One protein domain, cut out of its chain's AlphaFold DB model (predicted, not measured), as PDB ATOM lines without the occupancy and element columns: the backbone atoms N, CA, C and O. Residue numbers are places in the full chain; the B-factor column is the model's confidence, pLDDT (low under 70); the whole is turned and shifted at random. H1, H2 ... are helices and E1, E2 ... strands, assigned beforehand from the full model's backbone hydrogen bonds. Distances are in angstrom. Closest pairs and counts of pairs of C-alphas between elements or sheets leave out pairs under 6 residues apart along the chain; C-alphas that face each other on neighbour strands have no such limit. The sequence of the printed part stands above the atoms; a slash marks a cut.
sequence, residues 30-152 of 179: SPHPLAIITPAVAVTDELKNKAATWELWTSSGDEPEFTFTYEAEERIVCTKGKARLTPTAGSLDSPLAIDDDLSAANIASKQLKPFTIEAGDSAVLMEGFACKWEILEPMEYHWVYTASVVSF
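This is residues 30 to 152 of the 179 residues of the protein "Hypothetical protein" of Haptolina brevifila (UniProt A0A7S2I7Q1). One strongly twisted sheet of seven strands folds over on itself into a roll, its halves partly face to face, where the long strands E4 and E7 run side by side and bend sharply. H1 packs on the sheet at one end; H2 and the long loop 88 to 103 lie at the opposite end. The printed part has 123 residues with two named helices and seven named strands, H1 coming between E1 and E2 along the chain and H2 between E4 and E5; the sheet is branched, its neighbour pairs E1 and E6, E2 and E7, E3 and E7, E4 and E5, E4 and E6, and E4 and E7 are antiparallel, and the class is mixed, helices and strands. It is compact, with a radius of gyration of the C-alphas of 14.4 A and spans of 39 by 35 by 23 A.

E1, residues 35 to 38, is antiparallel to E6, residues 122 to 125, with N 36 and O 124 2.9 A apart. H1, residues 45 to 51, is on the sheet at a height of 9.9 A; the closest C-alphas of H1 and E7, residues 130 to 145, are those of Ala 51 and His 142, 5.8 A. E2, residues 55 to 58, and E3, residues 65 to 69, lie on one side of E7, with N 57 and O 141 2.9 A apart and N 133 and O 66 2.8 A apart. E4, residues 74 to 87, is on the other side, with N 84 and O 134 2.8 A apart. E4 bends by 138 degrees at residue 80 and E7 by 140 degrees at residue 140. E5, residues 115 to 118, and E6 lie on one side of E4, with N 85 and O 115 2.8 A apart and N 76 and O 123 2.8 A apart. H2, residues 104 to 109, is not on the sheet. In H1 and H2 every O i to N i+4 pair is within hydrogen-bond range.

E1 begins at C-alpha 35 (172.295, 201.871, 167.886). E4 measures 15.4 A and E7 15.8 A from first to last C-alpha; E7 ends at C-alpha 145 (177.870, 190.946, 161.148).

The C-alphas farthest apart, of Asp 62 and Phe 152, are 41.9 A apart. The printed part has no cut; the link E4 to H2 is long. Mean pLDDT of the printed part is 77.1, with residues 30 to 32, 61, 89 to 112 and 147 to 152 under 70.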
ATOM      1  N   SER A  30     165.442 205.463 169.384       52.75
ATOM      2  CA  SER A  30     166.697 204.770 169.620       52.75
ATOM      3  C   SER A  30     167.656 205.698 170.400       52.75
ATOM      4  O   SER A  30     167.734 206.896 170.114       52.75
ATOM      5  N   PRO A  31     168.354 205.176 171.427       58.25
ATOM      6  CA  PRO A  31     169.158 205.984 172.349       58.25
ATOM      7  C   PRO A  31     170.371 206.639 171.670       58.25
ATOM      8  O   PRO A  31     170.993 207.536 172.241       58.25
ATOM      9  N   HIS A  32     170.705 206.187 170.459       65.69
ATOM     10  CA  HIS A  32     171.784 206.700 169.636       65.69
ATOM     11  C   HIS A  32     171.464 206.459 168.155       65.69
ATOM     12  O   HIS A  32     171.123 205.329 167.819       65.69
ATOM     13  N   PRO A  33     171.675 207.419 167.235       70.81
ATOM     14  CA  PRO A  33     171.380 207.245 165.803       70.81
ATOM     15  C   PRO A  33     172.119 206.072 165.126       70.81
ATOM     16  O   PRO A  33     171.757 205.692 164.023       70.81
ATOM     17  N   LEU A  34     173.113 205.486 165.803       77.06
ATOM     18  CA  LEU A  34     173.905 204.324 165.371       77.06
ATOM     19  C   LEU A  34     173.672 203.059 166.225       77.06
ATOM     20  O   LEU A  34     174.399 202.081 166.090       77.06
ATOM     21  N   ALA A  35     172.665 203.050 167.104       82.50
ATOM     22  CA  ALA A  35     172.295 201.871 167.886       82.50
ATOM     23  C   ALA A  35     170.771 201.723 167.987       82.50
ATOM     24  O   ALA A  35     170.082 202.582 168.538       82.50
ATOM     25  N   ILE A  36     170.228 200.611 167.498       83.69
ATOM     26  CA  ILE A  36     168.796 200.293 167.569       83.69
ATOM     27  C   ILE A  36     168.600 199.173 168.581       83.69
ATOM     28  O   ILE A  36     169.176 198.102 168.423       83.69
ATOM     29  N   ILE A  37     167.756 199.396 169.590       85.19
ATOM     30  CA  ILE A  37     167.420 198.388 170.598       85.19
ATOM     31  C   ILE A  37     166.010 197.865 170.356       85.19
ATOM     32  O   ILE A  37     165.050 198.629 170.279       85.19
ATOM     33  N   THR A  38     165.889 196.545 170.267       85.19
ATOM     34  CA  THR A  38     164.619 195.825 170.268       85.19
ATOM     35  C   THR A  38     164.456 195.152 171.631       85.19
ATOM     36  O   THR A  38     165.216 194.229 171.934       85.19
ATOM     37  N   PRO A  39     163.493 195.581 172.466       86.62
ATOM     38  CA  PRO A  39     163.307 194.997 173.789       86.62
ATOM     39  C   PRO A  39     162.834 193.544 173.685       86.62
ATOM     40  O   PRO A  39     162.129 193.197 172.738       86.62
ATOM     41  N   ALA A  40     163.123 192.719 174.690       86.56
ATOM     42  CA  ALA A  40     162.860 191.276 174.696       86.56
ATOM     43  C   ALA A  40     161.430 190.874 174.306       86.56
ATOM     44  O   ALA A  40     161.211 189.873 173.625       86.56
ATOM     45  N   VAL A  41     160.446 191.686 174.697       82.69
ATOM     46  CA  VAL A  41     159.025 191.509 174.353       82.69
ATOM     47  C   VAL A  41     158.739 191.637 172.848       82.69
ATOM     48  O   VAL A  41     157.778 191.052 172.356       82.69
ATOM     49  N   ALA A  42     159.562 192.382 172.114       77.19
ATOM     50  CA  ALA A  42     159.463 192.586 170.672       77.19
ATOM     51  C   ALA A  42     160.428 191.693 169.867       77.19
ATOM     52  O   ALA A  42     160.357 191.666 168.638       77.19
ATOM     53  N   VAL A  43     161.318 190.947 170.530       82.62
ATOM     54  CA  VAL A  43     162.217 189.990 169.876       82.62
ATOM     55  C   VAL A  43     161.441 188.715 169.537       82.62
ATOM     56  O   VAL A  43     161.076 187.929 170.413       82.62
ATOM     57  N   THR A  44     161.202 188.508 168.243       88.25
ATOM     58  CA  THR A  44     160.482 187.342 167.707       88.25
ATOM     59  C   THR A  44     161.214 186.032 167.985       88.25
ATOM     60  O   THR A  44     162.446 185.996 167.949       88.25
ATOM     61  N   ASP A  45     160.477 184.934 168.140       90.25
ATOM     62  CA  ASP A  45     161.079 183.608 168.327       90.25
ATOM     63  C   ASP A  45     161.859 183.129 167.097       90.25
ATOM     64  O   ASP A  45     162.874 182.455 167.242       90.25
ATOM     65  N   GLU A  46     161.459 183.542 165.889       90.44
ATOM     66  CA  GLU A  46     162.227 183.300 164.661       90.44
ATOM     67  C   GLU A  46     163.650 183.862 164.766       90.44
ATOM     68  O   GLU A  46     164.625 183.150 164.529       90.44
ATOM     69  N   LEU A  47     163.778 185.120 165.198       87.88
ATOM     70  CA  LEU A  47     165.074 185.756 165.411       87.88
ATOM     71  C   LEU A  47     165.893 185.050 166.497       87.88
ATOM     72  O   LEU A  47     167.089 184.871 166.306       87.88
ATOM     73  N   LYS A  48     165.274 184.620 167.605       91.06
ATOM     74  CA  LYS A  48     165.976 183.869 168.664       91.06
ATOM     75  C   LYS A  48     166.502 182.532 168.145       91.06
ATOM     76  O   LYS A  48     167.655 182.190 168.389       91.06
ATOM     77  N   ASN A  49     165.678 181.807 167.390       93.25
ATOM     78  CA  ASN A  49     166.053 180.528 166.791       93.25
ATOM     79  C   ASN A  49     167.185 180.694 165.772       93.25
ATOM     80  O   ASN A  49     168.104 179.883 165.742       93.25
ATOM     81  N   LYS A  50     167.144 181.765 164.970       90.50
ATOM     82  CA  LYS A  50     168.229 182.117 164.052       90.50
ATOM     83  C   LYS A  50     169.498 182.519 164.805       90.50
ATOM     84  O   LYS A  50     170.580 182.087 164.432       90.50
ATOM     85  N   ALA A  51     169.370 183.301 165.874       93.50
ATOM     86  CA  ALA A  51     170.503 183.758 166.670       93.50
ATOM     87  C   ALA A  51     171.261 182.615 167.347       93.50
ATOM     88  O   ALA A  51     172.478 182.682 167.455       93.50
ATOM     89  N   ALA A  52     170.577 181.527 167.703       94.56
ATOM     90  CA  ALA A  52     171.215 180.331 168.251       94.56
ATOM     91  C   ALA A  52     172.247 179.676 167.306       94.56
ATOM     92  O   ALA A  52     173.022 178.834 167.755       94.56
ATOM     93  N   THR A  53     172.265 180.030 166.012       93.56
ATOM     94  CA  THR A  53     173.277 179.559 165.051       93.56
ATOM     95  C   THR A  53     174.409 180.559 164.822       93.56
ATOM     96  O   THR A  53     175.272 180.297 163.987       93.56
ATOM     97  N   TRP A  54     174.372 181.726 165.464       93.69
ATOM     98  CA  TRP A  54     175.408 182.749 165.340       93.69
ATOM     99  C   TRP A  54     176.543 182.518 166.336       93.69
ATOM    100  O   TRP A  54     176.413 181.729 167.278       93.69
ATOM    101  N   GLU A  55     177.639 183.252 166.150       91.94
ATOM    102  CA  GLU A  55     178.771 183.237 167.071       91.94
ATOM    103  C   GLU A  55     178.323 183.658 168.474       91.94
ATOM    104  O   GLU A  55     177.487 184.549 168.642       91.94
ATOM    105  N   LEU A  56     178.856 182.985 169.491       92.81
ATOM    106  CA  LEU A  56     178.546 183.258 170.892       92.81
ATOM    107  C   LEU A  56     179.682 184.068 171.507       92.81
ATOM    108  O   LEU A  56     180.839 183.651 171.477       92.81
ATOM    109  N   TRP A  57     179.338 185.195 172.119       92.25
ATOM    110  CA  TRP A  57     180.232 185.943 172.989       92.25
ATOM    111  C   TRP A  57     179.803 185.786 174.447       92.25
ATOM    112  O   TRP A  57     178.610 185.800 174.765       92.25
ATOM    113  N   THR A  58     180.789 185.684 175.338       90.62
ATOM    114  CA  THR A  58     180.589 185.570 176.785       90.62
ATOM    115  C   THR A  58     181.528 186.532 177.495       90.62
ATOM    116  O   THR A  58     182.730 186.527 177.230       90.62
ATOM    117  N   SER A  59     181.003 187.320 178.435       88.62
ATOM    118  CA  SER A  59     181.822 188.220 179.246       88.62
ATOM    119  C   SER A  59     182.774 187.423 180.132       88.62
ATOM    120  O   SER A  59     182.340 186.493 180.824       88.62
ATOM    121  N   SER A  60     184.042 187.822 180.182       80.75
ATOM    122  CA  SER A  60     184.966 187.314 181.191       80.75
ATOM    123  C   SER A  60     184.641 187.951 182.553       80.75
ATOM    124  O   SER A  60     184.220 189.103 182.635       80.75
ATOM    125  N   GLY A  61     184.794 187.194 183.645       69.25
ATOM    126  CA  GLY A  61     184.520 187.709 184.995       69.25
ATOM    127  C   GLY A  61     185.488 188.809 185.451       69.25
ATOM    128  O   GLY A  61     185.178 189.535 186.392       69.25
ATOM    129  N   ASP A  62     186.629 188.937 184.770       72.75
ATOM    130  CA  ASP A  62     187.716 189.855 185.115       72.75
ATOM    131  C   ASP A  62     187.681 191.164 184.296       72.75
ATOM    132  O   ASP A  62     188.454 192.081 184.572       72.75
ATOM    133  N   GLU A  63     186.763 191.289 183.328       71.38
ATOM    134  CA  GLU A  63     186.589 192.477 182.479       71.38
ATOM    135  C   GLU A  63     185.195 193.095 182.695       71.38
ATOM    136  O   GLU A  63     184.284 192.916 181.883       71.38
ATOM    137  N   PRO A  64     184.992 193.847 183.795       83.44
ATOM    138  CA  PRO A  64     183.711 194.496 184.075       83.44
ATOM    139  C   PRO A  64     183.405 195.642 183.101       83.44
ATOM    140  O   PRO A  64     182.279 196.135 183.056       83.44
ATOM    141  N   GLU A  65     184.400 196.097 182.337       89.25
ATOM    142  CA  GLU A  65     184.278 197.227 181.430       89.25
ATOM    143  C   GLU A  65     185.256 197.119 180.258       89.25
ATOM    144  O   GLU A  65     186.422 196.778 180.448       89.25
ATOM    145  N   PHE A  66     184.806 197.492 179.061       85.94
ATOM    146  CA  PHE A  66     185.672 197.685 177.900       85.94
ATOM    147  C   PHE A  66     185.104 198.753 176.961       85.94
ATOM    148  O   PHE A  66     183.924 199.090 177.008       85.94
ATOM    149  N   THR A  67     185.948 199.319 176.100       85.94
ATOM    150  CA  THR A  67     185.515 200.244 175.039       85.94
ATOM    151  C   THR A  67     185.625 199.548 173.696       85.94
ATOM    152  O   THR A  67     186.605 198.847 173.450       85.94
ATOM    153  N   PHE A  68     184.635 199.749 172.832       84.19
ATOM    154  CA  PHE A  68     184.593 199.145 171.510       84.19
ATOM    155  C   PHE A  68     184.064 200.139 170.474       84.19
ATOM    156  O   PHE A  68     183.138 200.906 170.755       84.19
ATOM    157  N   THR A  69     184.654 200.102 169.281       82.31
ATOM    158  CA  THR A  69     184.195 200.839 168.100       82.31
ATOM    159  C   THR A  69     183.814 199.818 167.043       82.31
ATOM    160  O   THR A  69     184.633 198.982 166.671       82.31
ATOM    161  N   TYR A  70     182.576 199.883 166.570       81.19
ATOM    162  CA  TYR A  70     182.044 198.972 165.569       81.19
ATOM    163  C   TYR A  70     182.536 199.389 164.180       81.19
ATOM    164  O   TYR A  70     182.135 200.425 163.655       81.19
ATOM    165  N   GLU A  71     183.417 198.585 163.584       77.56
ATOM    166  CA  GLU A  71     183.926 198.781 162.212       77.56
ATOM    167  C   GLU A  71     182.987 198.201 161.139       77.56
ATOM    168  O   GLU A  71     183.189 198.403 159.946       77.56
ATOM    169  N   ALA A  72     181.956 197.474 161.564       77.94
ATOM    170  CA  ALA A  72     180.889 196.944 160.730       77.94
ATOM    171  C   ALA A  72     179.586 196.919 161.536       77.94
ATOM    172  O   ALA A  72     179.614 196.918 162.768       77.94
ATOM    173  N   GLU A  73     178.448 196.883 160.842       83.31
ATOM    174  CA  GLU A  73     177.156 196.690 161.497       83.31
ATOM    175  C   GLU A  73     177.111 195.298 162.148       83.31
ATOM    176  O   GLU A  73     177.338 194.275 161.496       83.31
ATOM    177  N   GLU A  74     176.834 195.265 163.446       86.94
ATOM    178  CA  GLU A  74     176.715 194.047 164.237       86.94
ATOM    179  C   GLU A  74     175.304 193.943 164.799       86.94
ATOM    180  O   GLU A  74     174.773 194.873 165.415       86.94
ATOM    181  N   ARG A  75     174.690 192.774 164.623       93.25
ATOM    182  CA  ARG A  75     173.445 192.437 165.295       93.25
ATOM    183  C   ARG A  75     173.717 191.475 166.429       93.25
ATOM    184  O   ARG A  75     174.309 190.424 166.214       93.25
ATOM    185  N   ILE A  76     173.169 191.793 167.597       94.31
ATOM    186  CA  ILE A  76     173.269 190.963 168.792       94.31
ATOM    187  C   ILE A  76     171.892 190.550 169.310       94.31
ATOM    188  O   ILE A  76     170.902 191.279 169.169       94.31
ATOM    189  N   VAL A  77     171.833 189.375 169.930       96.25
ATOM    190  CA  VAL A  77     170.717 188.897 170.754       96.25
ATOM    191  C   VAL A  77     171.294 188.448 172.088       96.25
ATOM    192  O   VAL A  77     172.036 187.468 172.156       96.25
ATOM    193  N   CYS A  78     170.957 189.175 173.150       97.12
ATOM    194  CA  CYS A  78     171.402 188.865 174.499       97.12
ATOM    195  C   CYS A  78     170.638 187.647 175.022       97.12
ATOM    196  O   CYS A  78     169.409 187.648 175.059       97.12
ATOM    197  N   THR A  79     171.345 186.603 175.438       97.25
ATOM    198  CA  THR A  79     170.731 185.389 175.999       97.25
ATOM    199  C   THR A  79     170.759 185.387 177.520       97.25
ATOM    200  O   THR A  79     169.910 184.750 178.146       97.25
ATOM    201  N   LYS A  80     171.695 186.121 178.129       96.69
ATOM    202  CA  LYS A  80     171.883 186.160 179.580       96.69
ATOM    203  C   LYS A  80     172.575 187.439 180.022       96.69
ATOM    204  O   LYS A  80     173.404 187.982 179.301       96.69
ATOM    205  N   GLY A  81     172.300 187.841 181.259       95.56
ATOM    206  CA  GLY A  81     173.008 188.924 181.926       95.56
ATOM    207  C   GLY A  81     172.566 190.294 181.453       95.56
ATOM    208  O   GLY A  81     171.450 190.477 180.951       95.56
ATOM    209  N   LYS A  82     173.433 191.275 181.698       95.50
ATOM    210  CA  LYS A  82     173.068 192.678 181.586       95.50
ATOM    211  C   LYS A  82     174.292 193.558 181.419       95.50
ATOM    212  O   LYS A  82     175.226 193.475 182.215       95.50
ATOM    213  N   ALA A  83     174.232 194.476 180.463       95.31
ATOM    214  CA  ALA A  83     175.262 195.486 180.278       95.31
ATOM    215  C   ALA A  83     174.669 196.867 180.016       95.31
ATOM    216  O   ALA A  83     173.569 197.016 179.475       95.31
ATOM    217  N   ARG A  84     175.417 197.897 180.402       94.50
ATOM    218  CA  ARG A  84     175.147 199.285 180.042       94.50
ATOM    219  C   ARG A  84     176.113 199.710 178.948       94.50
ATOM    220  O   ARG A  84     177.321 199.590 179.112       94.50
ATOM    221  N   LEU A  85     175.573 200.252 177.867       92.06
ATOM    222  CA  LEU A  85     176.340 200.853 176.790       92.06
ATOM    223  C   LEU A  85     176.261 202.365 176.955       92.06
ATOM    224  O   LEU A  85     175.177 202.953 176.977       92.06
ATOM    225  N   THR A  86     177.420 202.991 177.092       88.81
ATOM    226  CA  THR A  86     177.561 204.445 177.123       88.81
ATOM    227  C   THR A  86     178.196 204.875 175.811       88.81
ATOM    228  O   THR A  86     179.376 204.576 175.619       88.81
ATOM    229  N   PRO A  87     177.454 205.531 174.899       86.25
ATOM    230  CA  PRO A  87     178.041 206.076 173.682       86.25
ATOM    231  C   PRO A  87     179.241 206.964 174.018       86.25
ATOM    232  O   PRO A  87     179.183 207.778 174.943       86.25
ATOM    233  N   THR A  88     180.337 206.780 173.297       79.88
ATOM    234  CA  THR A  88     181.546 207.595 173.423       79.88
ATOM    235  C   THR A  88     181.744 208.395 172.141       79.88
ATOM    236  O   THR A  88     181.155 208.092 171.109       79.88
ATOM    237  N   ALA A  89     182.591 209.423 172.183       68.19
ATOM    238  CA  ALA A  89     182.904 210.253 171.015       68.19
ATOM    239  C   ALA A  89     183.748 209.526 169.936       68.19
ATOM    240  O   ALA A  89     184.434 210.186 169.161       68.19
ATOM    241  N   GLY A  90     183.782 208.188 169.935       56.81
ATOM    242  CA  GLY A  90     184.664 207.404 169.073       56.81
ATOM    243  C   GLY A  90     184.382 207.576 167.576       56.81
ATOM    244  O   GLY A  90     183.312 208.018 167.172       56.81
ATOM    245  N   SER A  91     185.431 207.274 166.802       45.78
ATOM    246  CA  SER A  91     185.794 207.825 165.490       45.78
ATOM    247  C   SER A  91     184.645 208.162 164.533       45.78
ATOM    248  O   SER A  91     184.099 207.313 163.834       45.78
ATOM    249  N   LEU A  92     184.398 209.461 164.407       46.31
ATOM    250  CA  LEU A  92     183.659 210.072 163.307       46.31
ATOM    251  C   LEU A  92     184.546 210.379 162.098       46.31
ATOM    252  O   LEU A  92     184.319 211.354 161.389       46.31
ATOM    253  N   ASP A  93     185.537 209.528 161.839       42.44
ATOM    254  CA  ASP A  93     186.260 209.541 160.567       42.44
ATOM    255  C   ASP A  93     185.573 208.650 159.515       42.44
ATOM    256  O   ASP A  93     186.142 208.387 158.456       42.44
ATOM    257  N   SER A  94     184.341 208.180 159.773       42.66
ATOM    258  CA  SER A  94     183.565 207.475 158.752       42.66
ATOM    259  C   SER A  94     183.159 208.453 157.636       42.66
ATOM    260  O   SER A  94     182.437 209.420 157.896       42.66
ATOM    261  N   PRO A  95     183.546 208.202 156.370       42.25
ATOM    262  CA  PRO A  95     183.132 209.015 155.223       42.25
ATOM    263  C   PRO A  95     181.619 208.926 154.937       42.25
ATOM    264  O   PRO A  95     181.129 209.600 154.032       42.25
ATOM    265  N   LEU A  96     180.881 208.109 155.701       40.97
ATOM    266  CA  LEU A  96     179.424 207.990 155.687       40.97
ATOM    267  C   LEU A  96     178.727 208.900 156.711       40.97
ATOM    268  O   LEU A  96     177.526 208.739 156.925       40.97
ATOM    269  N   ALA A  97     179.422 209.875 157.314       44.19
ATOM    270  CA  ALA A  97     178.790 210.988 158.027       44.19
ATOM    271  C   ALA A  97     178.020 211.888 157.034       44.19
ATOM    272  O   ALA A  97     178.394 213.021 156.738       44.19
ATOM    273  N   ILE A  98     176.944 211.341 156.469       39.62
ATOM    274  CA  ILE A  98     175.987 212.002 155.590       39.62
ATOM    275  C   ILE A  98     174.992 212.744 156.489       39.62
ATOM    276  O   ILE A  98     173.831 212.380 156.563       39.62
ATOM    277  N   ASP A  99     175.484 213.704 157.262       42.72
ATOM    278  CA  ASP A  99     174.754 214.882 157.736       42.72
ATOM    279  C   ASP A  99     175.638 215.628 158.736       42.72
ATOM    280  O   ASP A  99     176.241 215.032 159.633       42.72
ATOM    281  N   ASP A 100     175.660 216.954 158.630       45.66
ATOM    282  CA  ASP A 100     176.360 217.852 159.560       45.66
ATOM    283  C   ASP A 100     175.943 217.576 161.029       45.66
ATOM    284  O   ASP A 100     176.713 217.786 161.966       45.66
ATOM    285  N   ASP A 101     174.743 217.013 161.234       46.59
ATOM    286  CA  ASP A 101     174.104 216.666 162.514       46.59
ATOM    287  C   ASP A 101     174.640 215.381 163.196       46.59
ATOM    288  O   ASP A 101     174.286 215.091 164.343       46.59
ATOM    289  N   LEU A 102     175.516 214.623 162.524       47.59
ATOM    290  CA  LEU A 102     176.216 213.451 163.079       47.59
ATOM    291  C   LEU A 102     177.709 213.701 163.332       47.59
ATOM    292  O   LEU A 102     178.414 212.788 163.741       47.59
ATOM    293  N   SER A 103     178.202 214.928 163.139       52.53
ATOM    294  CA  SER A 103     179.585 215.298 163.472       52.53
ATOM    295  C   SER A 103     179.907 215.111 164.963       52.53
ATOM    296  O   SER A 103     179.017 215.095 165.817       52.53
ATOM    297  N   ALA A 104     181.198 215.025 165.314       49.34
ATOM    298  CA  ALA A 104     181.618 214.690 166.685       49.34
ATOM    299  C   ALA A 104     181.196 215.775 167.666       49.34
ATOM    300  O   ALA A 104     180.871 215.501 168.817       49.34
ATOM    301  N   ALA A 105     181.128 217.003 167.158       44.50
ATOM    302  CA  ALA A 105     180.603 218.159 167.852       44.50
ATOM    303  C   ALA A 105     179.086 218.057 168.095       44.50
ATOM    304  O   ALA A 105     178.631 218.380 169.191       44.50
ATOM    305  N   ASN A 106     178.302 217.553 167.134       48.03
ATOM    306  CA  ASN A 106     176.851 217.418 167.282       48.03
ATOM    307  C   ASN A 106     176.450 216.197 168.125       48.03
ATOM    308  O   ASN A 106     175.562 216.322 168.969       48.03
ATOM    309  N   ILE A 107     177.184 215.086 168.024       50.34
ATOM    310  CA  ILE A 107     177.097 213.920 168.922       50.34
ATOM    311  C   ILE A 107     177.513 214.281 170.356       50.34
ATOM    312  O   ILE A 107     176.862 213.844 171.296       50.34
ATOM    313  N   ALA A 108     178.539 215.115 170.555       45.34
ATOM    314  CA  ALA A 108     178.928 215.587 171.887       45.34
ATOM    315  C   ALA A 108     177.947 216.620 172.481       45.34
ATOM    316  O   ALA A 108     177.829 216.724 173.702       45.34
ATOM    317  N   SER A 109     177.249 217.391 171.634       45.25
ATOM    318  CA  SER A 109     176.250 218.384 172.062       45.25
ATOM    319  C   SER A 109     174.863 217.781 172.331       45.25
ATOM    320  O   SER A 109     174.143 218.260 173.209       45.25
ATOM    321  N   LYS A 110     174.495 216.700 171.627       53.97
ATOM    322  CA  LYS A 110     173.346 215.859 171.965       53.97
ATOM    323  C   LYS A 110     173.766 214.996 173.146       53.97
ATOM    324  O   LYS A 110     174.677 214.194 173.048       53.97
ATOM    325  N   GLN A 111     173.123 215.174 174.289       54.28
ATOM    326  CA  GLN A 111     173.381 214.407 175.503       54.28
ATOM    327  C   GLN A 111     173.017 212.926 175.284       54.28
ATOM    328  O   GLN A 111     171.926 212.483 175.644       54.28
ATOM    329  N   LEU A 112     173.900 212.169 174.632       65.88
ATOM    330  CA  LEU A 112     173.674 210.772 174.293       65.88
ATOM    331  C   LEU A 112     173.570 209.968 175.577       65.88
ATOM    332  O   LEU A 112     174.486 209.915 176.401       65.88
ATOM    333  N   LYS A 113     172.387 209.399 175.778       74.75
ATOM    334  CA  LYS A 113     172.040 208.763 177.035       74.75
ATOM    335  C   LYS A 113     172.554 207.325 177.024       74.75
ATOM    336  O   LYS A 113     172.290 206.603 176.059       74.75
ATOM    337  N   PRO A 114     173.223 206.871 178.098       85.75
ATOM    338  CA  PRO A 114     173.516 205.460 178.261       85.75
ATOM    339  C   PRO A 114     172.235 204.635 178.177       85.75
ATOM    340  O   PRO A 114     171.194 205.022 178.719       85.75
ATOM    341  N   PHE A 115     172.329 203.475 177.550       87.00
ATOM    342  CA  PHE A 115     171.238 202.516 177.470       87.00
ATOM    343  C   PHE A 115     171.690 201.158 177.984       87.00
ATOM    344  O   PHE A 115     172.867 200.922 178.249       87.00
ATOM    345  N   THR A 116     170.728 200.279 178.220       93.38
ATOM    346  CA  THR A 116     170.968 198.976 178.828       93.38
ATOM    347  C   THR A 116     170.410 197.906 177.918       93.38
ATOM    348  O   THR A 116     169.311 198.073 177.396       93.38
ATOM    349  N   ILE A 117     171.176 196.836 177.756       94.06
ATOM    350  CA  ILE A 117     170.746 195.607 177.109       94.06
ATOM    351  C   ILE A 117     170.729 194.499 178.164       94.06
ATOM    352  O   ILE A 117     171.669 194.366 178.953       94.06
ATOM    353  N   GLU A 118     169.636 193.749 178.230       96.25
ATOM    354  CA  GLU A 118     169.459 192.633 179.161       96.25
ATOM    355  C   GLU A 118     168.988 191.364 178.441       96.25
ATOM    356  O   GLU A 118     168.713 191.371 177.240       96.25
ATOM    357  N   ALA A 119     168.964 190.241 179.161       97.12
ATOM    358  CA  ALA A 119     168.582 188.948 178.605       97.12
ATOM    359  C   ALA A 119     167.248 189.014 177.834       97.12
ATOM    360  O   ALA A 119     166.215 189.440 178.356       97.12
ATOM    361  N   GLY A 120     167.278 188.541 176.591       93.62
ATOM    362  CA  GLY A 120     166.163 188.532 175.652       93.62
ATOM    363  C   GLY A 120     166.134 189.718 174.688       93.62
ATOM    364  O   GLY A 120     165.482 189.596 173.653       93.62
ATOM    365  N   ASP A 121     166.820 190.826 174.981       93.94
ATOM    366  CA  ASP A 121     166.895 191.981 174.081       93.94
ATOM    367  C   ASP A 121     167.729 191.674 172.826       93.94
ATOM    368  O   ASP A 121     168.620 190.820 172.822       93.94
ATOM    369  N   SER A 122     167.479 192.426 171.755       92.81
ATOM    370  CA  SER A 122     168.332 192.466 170.566       92.81
ATOM    371  C   SER A 122     168.802 193.889 170.309       92.81
ATOM    372  O   SER A 122     168.059 194.841 170.548       92.81
ATOM    373  N   ALA A 123     170.016 194.043 169.785       91.31
ATOM    374  CA  ALA A 123     170.502 195.327 169.304       91.31
ATOM    375  C   ALA A 123     171.084 195.211 167.897       91.31
ATOM    376  O   ALA A 123     171.610 194.165 167.523       91.31
ATOM    377  N   VAL A 124     170.987 196.297 167.135       89.00
ATOM    378  CA  VAL A 124     171.775 196.531 165.922       89.00
ATOM    379  C   VAL A 124     172.691 197.708 166.215       89.00
ATOM    380  O   VAL A 124     172.211 198.793 166.545       89.00
ATOM    381  N   LEU A 125     173.993 197.473 166.136       87.38
ATOM    382  CA  LEU A 125     175.060 198.421 166.421       87.38
ATOM    383  C   LEU A 125     175.738 198.725 165.086       87.38
ATOM    384  O   LEU A 125     176.363 197.850 164.500       87.38
ATOM    385  N   MET A 126     175.510 199.922 164.550       83.44
ATOM    386  CA  MET A 126     175.946 200.292 163.201       83.44
ATOM    387  C   MET A 126     177.443 200.600 163.149       83.44
ATOM    388  O   MET A 126     178.053 200.968 164.153       83.44
ATOM    389  N   GLU A 127     178.009 200.514 161.945       79.06
ATOM    390  CA  GLU A 127     179.363 200.988 161.655       79.06
ATOM    391  C   GLU A 127     179.558 202.434 162.148       79.06
ATOM    392  O   GLU A 127     178.708 203.305 161.950       79.06
ATOM    393  N   GLY A 128     180.680 202.683 162.822       74.88
ATOM    394  CA  GLY A 128     181.003 203.965 163.445       74.88
ATOM    395  C   GLY A 128     180.390 204.164 164.833       74.88
ATOM    396  O   GLY A 128     180.741 205.129 165.512       74.88
ATOM    397  N   PHE A 129     179.514 203.270 165.314       82.12
ATOM    398  CA  PHE A 129     179.081 203.325 166.708       82.12
ATOM    399  C   PHE A 129     180.274 203.036 167.623       82.12
ATOM    400  O   PHE A 129     180.931 202.005 167.505       82.12
ATOM    401  N   ALA A 130     180.542 203.935 168.562       82.00
ATOM    402  CA  ALA A 130     181.551 203.736 169.585       82.00
ATOM    403  C   ALA A 130     180.910 203.840 170.960       82.00
ATOM    404  O   ALA A 130     180.116 204.744 171.237       82.00
ATOM    405  N   CYS A 131     181.241 202.900 171.837       86.94
ATOM    406  CA  CYS A 131     180.697 202.898 173.181       86.94
ATOM    407  C   CYS A 131     181.634 202.243 174.189       86.94
ATOM    408  O   CYS A 131     182.512 201.444 173.866       86.94
ATOM    409  N   LYS A 132     181.407 202.601 175.446       89.06
ATOM    410  CA  LYS A 132     181.908 201.896 176.613       89.06
ATOM    411  C   LYS A 132     180.838 200.910 177.072       89.06
ATOM    412  O   LYS A 132     179.714 201.318 177.375       89.06
ATOM    413  N   TRP A 133     181.208 199.642 177.137       91.75
ATOM    414  CA  TRP A 133     180.445 198.565 177.742       91.75
ATOM    415  C   TRP A 133     180.779 198.478 179.228       91.75
ATOM    416  O   TRP A 133     181.944 198.391 179.589       91.75
ATOM    417  N   GLU A 134     179.759 198.485 180.079       94.50
ATOM    418  CA  GLU A 134     179.846 198.204 181.515       94.50
ATOM    419  C   GLU A 134     178.998 196.954 181.798       94.50
ATOM    420  O   GLU A 134     177.768 196.994 181.692       94.50
ATOM    421  N   ILE A 135     179.648 195.833 182.118       94.50
ATOM    422  CA  ILE A 135     179.002 194.549 182.407       94.50
ATOM    423  C   ILE A 135     178.468 194.586 183.840       94.50
ATOM    424  O   ILE A 135     179.223 194.562 184.809       94.50
ATOM    425  N   LEU A 136     177.142 194.666 183.978       94.19
ATOM    426  CA  LEU A 136     176.459 194.761 185.274       94.19
ATOM    427  C   LEU A 136     176.199 193.377 185.880       94.19
ATOM    428  O   LEU A 136     176.213 193.214 187.097       94.19
ATOM    429  N   GLU A 137     175.948 192.391 185.021       94.31
ATOM    430  CA  GLU A 137     175.762 190.980 185.358       94.31
ATOM    431  C   GLU A 137     176.447 190.135 184.271       94.31
ATOM    432  O   GLU A 137     176.345 190.521 183.101       94.31
ATOM    433  N   PRO A 138     177.094 188.993 184.602       94.50
ATOM    434  CA  PRO A 138     177.765 188.142 183.617       94.50
ATOM    435  C   PRO A 138     176.880 187.868 182.399       94.50
ATOM    436  O   PRO A 138     175.775 187.334 182.539       94.50
ATOM    437  N   MET A 139     177.366 188.266 181.226       92.44
ATOM    438  CA  MET A 139     176.574 188.419 180.013       92.44
ATOM    439  C   MET A 139     176.977 187.404 178.943       92.44
ATOM    440  O   MET A 139     178.158 187.128 178.745       92.44
ATOM    441  N   GLU A 140     175.981 186.879 178.236       94.88
ATOM    442  CA  GLU A 140     176.148 186.047 177.043       94.88
ATOM    443  C   GLU A 140     175.262 186.627 175.934       94.88
ATOM    444  O   GLU A 140     174.104 186.992 176.181       94.88
ATOM    445  N   TYR A 141     175.792 186.733 174.717       95.50
ATOM    446  CA  TYR A 141     175.008 187.143 173.556       95.50
ATOM    447  C   TYR A 141     175.473 186.451 172.277       95.50
ATOM    448  O   TYR A 141     176.660 186.205 172.069       95.50
ATOM    449  N   HIS A 142     174.516 186.158 171.404       96.12
ATOM    450  CA  HIS A 142     174.782 185.711 170.044       96.12
ATOM    451  C   HIS A 142     174.932 186.914 169.124       96.12
ATOM    452  O   HIS A 142     174.133 187.848 169.227       96.12
ATOM    453  N   TRP A 143     175.902 186.886 168.213       91.75
ATOM    454  CA  TRP A 143     176.194 188.016 167.339       91.75
ATOM    455  C   TRP A 143     176.557 187.610 165.917       91.75
ATOM    456  O   TRP A 143     177.130 186.551 165.668       91.75
ATOM    457  N   VAL A 144     176.221 188.483 164.972       91.38
ATOM    458  CA  VAL A 144     176.564 188.324 163.561       91.38
ATOM    459  C   VAL A 144     176.801 189.691 162.933       91.38
ATOM    460  O   VAL A 144     176.094 190.651 163.247       91.38
ATOM    461  N   TYR A 145     177.759 189.776 162.012       83.94
ATOM    462  CA  TYR A 145     177.870 190.946 161.148       83.94
ATOM    463  C   TYR A 145     176.704 190.975 160.162       83.94
ATOM    464  O   TYR A 145     176.406 189.977 159.503       83.94
ATOM    465  N   THR A 146     176.050 192.120 160.037       72.81
ATOM    466  CA  THR A 146     175.003 192.336 159.042       72.81
ATOM    467  C   THR A 146     175.550 193.232 157.937       72.81
ATOM    468  O   THR A 146     176.204 194.240 158.186       72.81
ATOM    469  N   ALA A 147     175.341 192.853 156.673       54.00
ATOM    470  CA  ALA A 147     175.643 193.763 155.575       54.00
ATOM    471  C   ALA A 147     174.619 194.903 155.623       54.00
ATOM    472  O   ALA A 147     173.419 194.639 155.535       54.00
ATOM    473  N   SER A 148     175.130 196.123 155.805       42.94
ATOM    474  CA  SER A 148     174.439 197.404 155.965       42.94
ATOM    475  C   SER A 148     172.955 197.377 155.601       42.94
ATOM    476  O   SER A 148     172.593 197.288 154.422       42.94
ATOM    477  N   VAL A 149     172.087 197.562 156.596       41.16
ATOM    478  CA  VAL A 149     170.719 198.006 156.320       41.16
ATOM    479  C   VAL A 149     170.809 199.463 155.876       41.16
ATOM    480  O   VAL A 149     170.718 200.395 156.674       41.16
ATOM    481  N   VAL A 150     171.001 199.687 154.574       35.19
ATOM    482  CA  VAL A 150     170.845 201.024 154.001       35.19
ATOM    483  C   VAL A 150     169.367 201.389 154.109       35.19
ATOM    484  O   VAL A 150     168.516 200.894 153.371       35.19
ATOM    485  N   SER A 151     169.060 202.236 155.083       33.59
ATOM    486  CA  SER A 151     167.711 202.719 155.349       33.59
ATOM    487  C   SER A 151     167.380 203.846 154.366       33.59
ATOM    488  O   SER A 151     167.782 204.986 154.578       33.59
ATOM    489  N   PHE A 152     166.636 203.559 153.294       26.72
ATOM    490  CA  PHE A 152     165.976 204.591 152.482       26.72
ATOM    491  C   PHE A 152     164.478 204.618 152.817       26.72
ATOM    492  O   PHE A 152     163.676 203.893 152.232       26.72
TER     493      PHE A 152